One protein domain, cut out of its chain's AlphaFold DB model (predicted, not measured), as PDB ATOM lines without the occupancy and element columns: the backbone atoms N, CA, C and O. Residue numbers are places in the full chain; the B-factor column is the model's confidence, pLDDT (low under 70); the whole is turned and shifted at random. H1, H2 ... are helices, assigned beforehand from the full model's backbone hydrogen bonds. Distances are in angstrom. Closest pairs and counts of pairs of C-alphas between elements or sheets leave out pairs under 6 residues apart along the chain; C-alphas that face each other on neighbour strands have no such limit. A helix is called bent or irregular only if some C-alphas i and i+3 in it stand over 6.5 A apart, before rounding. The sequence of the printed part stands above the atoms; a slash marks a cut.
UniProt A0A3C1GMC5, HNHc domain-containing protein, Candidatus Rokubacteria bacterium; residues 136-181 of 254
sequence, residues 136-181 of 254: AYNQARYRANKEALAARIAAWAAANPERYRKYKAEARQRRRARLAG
ATOM      1  N   ALA A 136     130.530 163.123 135.303       95.12
ATOM      2  CA  ALA A 136     130.146 162.866 133.916       95.12
ATOM      3  C   ALA A 136     131.326 162.316 133.098       95.12
ATOM      4  O   ALA A 136     131.197 161.279 132.446       95.12
ATOM      5  N   TYR A 137     132.499 162.941 133.217       93.19
ATOM      6  CA  TYR A 137     133.739 162.485 132.595       93.19
ATOM      7  C   TYR A 137     134.111 161.067 133.041       93.19
ATOM      8  O   TYR A 137     134.319 160.191 132.203       93.19
ATOM      9  N   ASN A 138     134.144 160.805 134.352       94.31
ATOM     10  CA  ASN A 138     134.484 159.487 134.887       94.31
ATOM     11  C   ASN A 138     133.472 158.419 134.461       94.31
ATOM     12  O   ASN A 138     133.864 157.295 134.149       94.31
ATOM     13  N   GLN A 139     132.184 158.763 134.401       95.12
ATOM     14  CA  GLN A 139     131.138 157.865 133.931       95.12
ATOM     15  C   GLN A 139     131.298 157.551 132.441       95.12
ATOM     16  O   GLN A 139     131.226 156.381 132.064       95.12
ATOM     17  N   ALA A 140     131.554 158.556 131.602       95.75
ATOM     18  CA  ALA A 140     131.817 158.369 130.178       95.75
ATOM     19  C   ALA A 140     133.069 157.508 129.956       95.75
ATOM     20  O   ALA A 140     133.015 156.512 129.233       95.75
ATOM     21  N   ARG A 141     134.166 157.810 130.666       95.06
ATOM     22  CA  ARG A 141     135.394 157.003 130.649       95.06
ATOM     23  C   ARG A 141     135.133 155.562 131.060       95.06
ATOM     24  O   ARG A 141     135.623 154.653 130.397       95.06
ATOM     25  N   TYR A 142     134.395 155.343 132.146       93.31
ATOM     26  CA  TYR A 142     134.062 154.001 132.609       93.31
ATOM     27  C   TYR A 142     133.232 153.255 131.567       93.31
ATOM     28  O   TYR A 142     133.588 152.140 131.214       93.31
ATOM     29  N   ARG A 143     132.179 153.876 131.019       94.62
ATOM     30  CA  ARG A 143     131.329 153.269 129.982       94.62
ATOM     31  C   ARG A 143     132.136 152.858 128.752       94.62
ATOM     32  O   ARG A 143     131.996 151.722 128.316       94.62
ATOM     33  N   ALA A 144     133.008 153.740 128.264       95.62
ATOM     34  CA  ALA A 144     133.859 153.474 127.106       95.62
ATOM     35  C   ALA A 144     134.907 152.375 127.357       95.62
ATOM     36  O   ALA A 144     135.312 151.691 126.428       95.62
ATOM     37  N   ASN A 145     135.350 152.188 128.606       95.56
ATOM     38  CA  ASN A 145     136.423 151.247 128.949       95.56
ATOM     39  C   ASN A 145     135.946 150.020 129.745       95.56
ATOM     40  O   ASN A 145     136.782 149.227 130.176       95.56
ATOM     41  N   LYS A 146     134.638 149.854 129.988       95.06
ATOM     42  CA  LYS A 146     134.111 148.822 130.903       95.06
ATOM     43  C   LYS A 146     134.518 147.412 130.469       95.06
ATOM     44  O   LYS A 146     134.867 146.592 131.311       95.06
ATOM     45  N   GLU A 147     134.518 147.156 129.162       96.50
ATOM     46  CA  GLU A 147     134.819 145.847 128.577       96.50
ATOM     47  C   GLU A 147     136.312 145.550 128.652       96.50
ATOM     48  O   GLU A 147     136.704 144.507 129.168       96.50
ATOM     49  N   ALA A 148     137.155 146.514 128.274       95.94
ATOM     50  CA  ALA A 148     138.604 146.409 128.430       95.94
ATOM     51  C   ALA A 148     139.011 146.219 129.905       95.94
ATOM     52  O   ALA A 148     139.893 145.419 130.223       95.94
ATOM     53  N   LEU A 149     138.344 146.917 130.832       94.44
ATOM     54  CA  LEU A 149     138.557 146.739 132.266       94.44
ATOM     55  C   LEU A 149     138.141 145.337 132.729       94.44
ATOM     56  O   LEU A 149     138.898 144.706 133.469       94.44
ATOM     57  N   ALA A 150     136.977 144.849 132.299       94.62
ATOM     58  CA  ALA A 150     136.492 143.513 132.633       94.62
ATOM     59  C   ALA A 150     137.433 142.425 132.100       94.62
ATOM     60  O   ALA A 150     137.822 141.542 132.862       94.62
ATOM     61  N   ALA A 151     137.877 142.541 130.846       96.62
ATOM     62  CA  ALA A 151     138.843 141.634 130.235       96.62
ATOM     63  C   ALA A 151     140.169 141.612 131.011       96.62
ATOM     64  O   ALA A 151     140.681 140.544 131.339       96.62
ATOM     65  N   ARG A 152     140.690 142.783 131.403       96.81
ATOM     66  CA  ARG A 152     141.916 142.886 132.211       96.81
ATOM     67  C   ARG A 152     141.768 142.235 133.590       96.81
ATOM     68  O   ARG A 152     142.684 141.556 134.045       96.81
ATOM     69  N   ILE A 153     140.630 142.438 134.257       95.06
ATOM     70  CA  ILE A 153     140.346 141.805 135.555       95.06
ATOM     71  C   ILE A 153     140.215 140.286 135.392       95.06
ATOM     72  O   ILE A 153     140.748 139.553 136.221       95.06
ATOM     73  N   ALA A 154     139.548 139.814 134.336       95.69
ATOM     74  CA  ALA A 154     139.396 138.392 134.045       95.69
ATOM     75  C   ALA A 154     140.751 137.725 133.768       95.69
ATOM     76  O   ALA A 154     141.054 136.698 134.372       95.69
ATOM     77  N   ALA A 155     141.600 138.348 132.948       97.00
ATOM     78  CA  ALA A 155     142.956 137.875 132.684       97.00
ATOM     79  C   ALA A 155     143.797 137.816 133.970       97.00
ATOM     80  O   ALA A 155     144.447 136.809 134.243       97.00
ATOM     81  N   TRP A 156     143.733 138.858 134.811       96.19
ATOM     82  CA  TRP A 156     144.427 138.857 136.101       96.19
ATOM     83  C   TRP A 156     143.922 137.751 137.033       96.19
ATOM     84  O   TRP A 156     144.729 137.070 137.663       96.19
ATOM     85  N   ALA A 157     142.602 137.552 137.106       95.69
ATOM     86  CA  ALA A 157     141.978 136.521 137.929       95.69
ATOM     87  C   ALA A 157     142.345 135.104 137.466       95.69
ATOM     88  O   ALA A 157     142.622 134.253 138.308       95.69
ATOM     89  N   ALA A 158     142.392 134.867 136.152       94.44
ATOM     90  CA  ALA A 158     142.816 133.596 135.570       94.44
ATOM     91  C   ALA A 158     144.296 133.302 135.859       94.44
ATOM     92  O   ALA A 158     144.634 132.185 136.238       94.44
ATOM     93  N   ALA A 159     145.162 134.315 135.761       96.12
ATOM     94  CA  ALA A 159     146.581 134.189 136.092       96.12
ATOM     95  C   ALA A 159     146.853 134.075 137.607       96.12
ATOM     96  O   ALA A 159     147.917 133.616 138.007       96.12
ATOM     97  N   ASN A 160     145.919 134.510 138.465       95.31
ATOM     98  CA  ASN A 160     146.100 134.577 139.920       95.31
ATOM     99  C   ASN A 160     144.883 134.016 140.688       95.31
ATOM    100  O   ASN A 160     144.263 134.744 141.476       95.31
ATOM    101  N   PRO A 161     144.519 132.734 140.508       91.94
ATOM    102  CA  PRO A 161     143.253 132.197 141.007       91.94
ATOM    103  C   PRO A 161     143.143 132.229 142.538       91.94
ATOM    104  O   PRO A 161     142.096 132.588 143.080       91.94
ATOM    105  N   GLU A 162     144.219 131.908 143.257       88.44
ATOM    106  CA  GLU A 162     144.235 131.919 144.725       88.44
ATOM    107  C   GLU A 162     144.145 133.350 145.290       88.44
ATOM    108  O   GLU A 162     143.278 133.645 146.120       88.44
ATOM    109  N   ARG A 163     144.959 134.283 144.765       87.69
ATOM    110  CA  ARG A 163     144.923 135.701 145.169       87.69
ATOM    111  C   ARG A 163     143.568 136.340 144.873       87.69
ATOM    112  O   ARG A 163     143.051 137.079 145.711       87.69
ATOM    113  N   TYR A 164     142.958 136.032 143.725       90.75
ATOM    114  CA  TYR A 164     141.628 136.533 143.373       90.75
ATOM    115  C   TYR A 164     140.551 136.015 144.338       90.75
ATOM    116  O   TYR A 164     139.705 136.793 144.788       90.75
ATOM    117  N   ARG A 165     140.605 134.730 144.725       88.75
ATOM    118  CA  ARG A 165     139.695 134.148 145.730       88.75
ATOM    119  C   ARG A 165     139.817 134.856 147.081       88.75
ATOM    120  O   ARG A 165     138.790 135.274 147.620       88.75
ATOM    121  N   LYS A 166     141.041 135.050 147.594       83.25
ATOM    122  CA  LYS A 166     141.291 135.774 148.858       83.25
ATOM    123  C   LYS A 166     140.760 137.211 148.790       83.25
ATOM    124  O   LYS A 166     139.945 137.599 149.627       83.25
ATOM    125  N   TYR A 167     141.106 137.948 147.731       84.44
ATOM    126  CA  TYR A 167     140.629 139.314 147.488       84.44
ATOM    127  C   TYR A 167     139.093 139.413 147.486       84.44
ATOM    128  O   TYR A 167     138.509 140.295 148.123       84.44
ATOM    129  N   LYS A 168     138.401 138.492 146.796       90.00
ATOM    130  CA  LYS A 168     136.930 138.475 146.734       90.00
ATOM    131  C   LYS A 168     136.289 138.085 148.066       90.00
ATOM    132  O   LYS A 168     135.231 138.629 148.388       90.00
ATOM    133  N   ALA A 169     136.899 137.177 148.828       84.00
ATOM    134  CA  ALA A 169     136.424 136.800 150.157       84.00
ATOM    135  C   ALA A 169     136.486 137.991 151.130       84.00
ATOM    136  O   ALA A 169     135.481 138.317 151.761       84.00
ATOM    137  N   GLU A 170     137.609 138.710 151.167       82.75
ATOM    138  CA  GLU A 170     137.778 139.923 151.982       82.75
ATOM    139  C   GLU A 170     136.813 141.038 151.551       82.75
ATOM    140  O   GLU A 170     136.126 141.641 152.378       82.75
ATOM    141  N   ALA A 171     136.668 141.270 150.239       85.81
ATOM    142  CA  ALA A 171     135.708 142.241 149.713       85.81
ATOM    143  C   ALA A 171     134.254 141.905 150.097       85.81
ATOM    144  O   ALA A 171     133.461 142.809 150.372       85.81
ATOM    145  N   ARG A 172     133.897 140.614 150.152       86.81
ATOM    146  CA  ARG A 172     132.578 140.155 150.611       86.81
ATOM    147  C   ARG A 172     132.366 140.459 152.092       86.81
ATOM    148  O   ARG A 172     131.281 140.928 152.431       86.81
ATOM    149  N   GLN A 173     133.365 140.225 152.945       79.75
ATOM    150  CA  GLN A 173     133.259 140.514 154.380       79.75
ATOM    151  C   GLN A 173     133.078 142.012 154.641       79.75
ATOM    152  O   GLN A 173     132.115 142.397 155.302       79.75
ATOM    153  N   ARG A 174     133.892 142.867 154.005       80.69
ATOM    154  CA  ARG A 174     133.732 144.332 154.090       80.69
ATOM    155  C   ARG A 174     132.352 144.796 153.624       80.69
ATOM    156  O   ARG A 174     131.722 145.632 154.262       80.69
ATOM    157  N   ARG A 175     131.836 144.227 152.524       85.25
ATOM    158  CA  ARG A 175     130.482 144.547 152.039       85.25
ATOM    159  C   ARG A 175     129.407 144.155 153.052       85.25
ATOM    160  O   ARG A 175     128.477 144.932 153.235       85.25
ATOM    161  N   ARG A 176     129.512 142.971 153.669       83.00
ATOM    162  CA  ARG A 176     128.559 142.500 154.688       83.00
ATOM    163  C   ARG A 176     128.563 143.413 155.910       83.00
ATOM    164  O   ARG A 176     127.491 143.854 156.294       83.00
ATOM    165  N   ALA A 177     129.740 143.750 156.439       79.00
ATOM    166  CA  ALA A 177     129.871 144.668 157.569       79.00
ATOM    167  C   ALA A 177     129.234 146.036 157.265       79.00
ATOM    168  O   ALA A 177     128.375 146.503 158.006       79.00
ATOM    169  N   ARG A 178     129.553 146.621 156.100       85.06
ATOM    170  CA  ARG A 178     128.968 147.896 155.657       85.06
ATOM    171  C   ARG A 178     127.443 147.846 155.531       85.06
ATOM    172  O   ARG A 178     126.781 148.797 155.917       85.06
ATOM    173  N   LEU A 179     126.889 146.775 154.956       85.56
ATOM    174  CA  LEU A 179     125.435 146.624 154.808       85.56
ATOM    175  C   LEU A 179     124.731 146.379 156.147       85.56
ATOM    176  O   LEU A 179     123.591 146.793 156.299       85.56
ATOM    177  N   ALA A 180     125.406 145.735 157.099       83.19
ATOM    178  CA  ALA A 180     124.902 145.543 158.455       83.19
ATOM    179  C   ALA A 180     125.052 146.798 159.339       83.19
ATOM    180  O   ALA A 180     124.594 146.788 160.473       83.19
ATOM    181  N   GLY A 181     125.707 147.861 158.850       85.38
ATOM    182  CA  GLY A 181     125.940 149.087 159.620       85.38
ATOM    183  C   GLY A 181     126.880 148.906 160.814       85.38
ATOM    184  O   GLY A 181     126.911 149.756 161.697       85.38
TER     185      GLY A 181
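Overview. This is residues 136 to 181 of the 254 residues of the protein "HNHc domain-containing protein" of Candidatus Rokubacteria bacterium (UniProt A0A3C1GMC5). Two helices, H1 and H2, meet near their ends in an open V whose corner lies at Asn 160, and the first arm of the bent H1, H1a, turns off from the second, H1b, at the far end. The space between H1a and H2 is empty, and the whole is flat. The printed part has 46 residues with two named helices, H1 then H2, and no named strand; the class is all helix. It is only just loose, close to extended, with a radius of gyration of the C-alphas of 14.0 A and spans of 32 by 32 by 9 A.

Arrangement. H1, residues 136 to 159, was assigned as one helix by its hydrogen bonds but is bent: C-alphas 144 and 147 are 7.8 A apart. Its arms, H1a, residues 136 to 144, and H1b, residues 147 to 159, stand at a steep tilt of 61 degrees. H1b and H2, residues 161 to 179, are close but not clearly touching; their closest C-alphas, those of Ala 157 and Tyr 164, are 5.5 A apart. H1b and H2 run opposite ways at a steep tilt of 60 degrees. H1a and H2 are apart. In H1a, H1b and H2 every O i to N i+4 pair is within hydrogen-bond range.

Along the chain. H1a begins at C-alpha 136, (130.146, 162.866, 133.916), and is 12.2 A long from first to last C-alpha. Residues 145 and 146 belong to neither arm. H1b is 18.2 A long and ends at C-alpha 159, (146.581, 134.189, 136.092). H2 is 26.8 A long and ends at C-alpha 179, (125.435, 146.624, 154.808).

Size, cuts and confidence. The two C-alphas farthest apart, those of Ala 136 and Glu 162, are 35.7 A apart. The printed part has no cut, and the link from H1 to H2, one residue, is tight. Residues 136 to 152, which belong to H1, stand free. The mean pLDDT of the printed part is 90.8, and no printed residue is under 70.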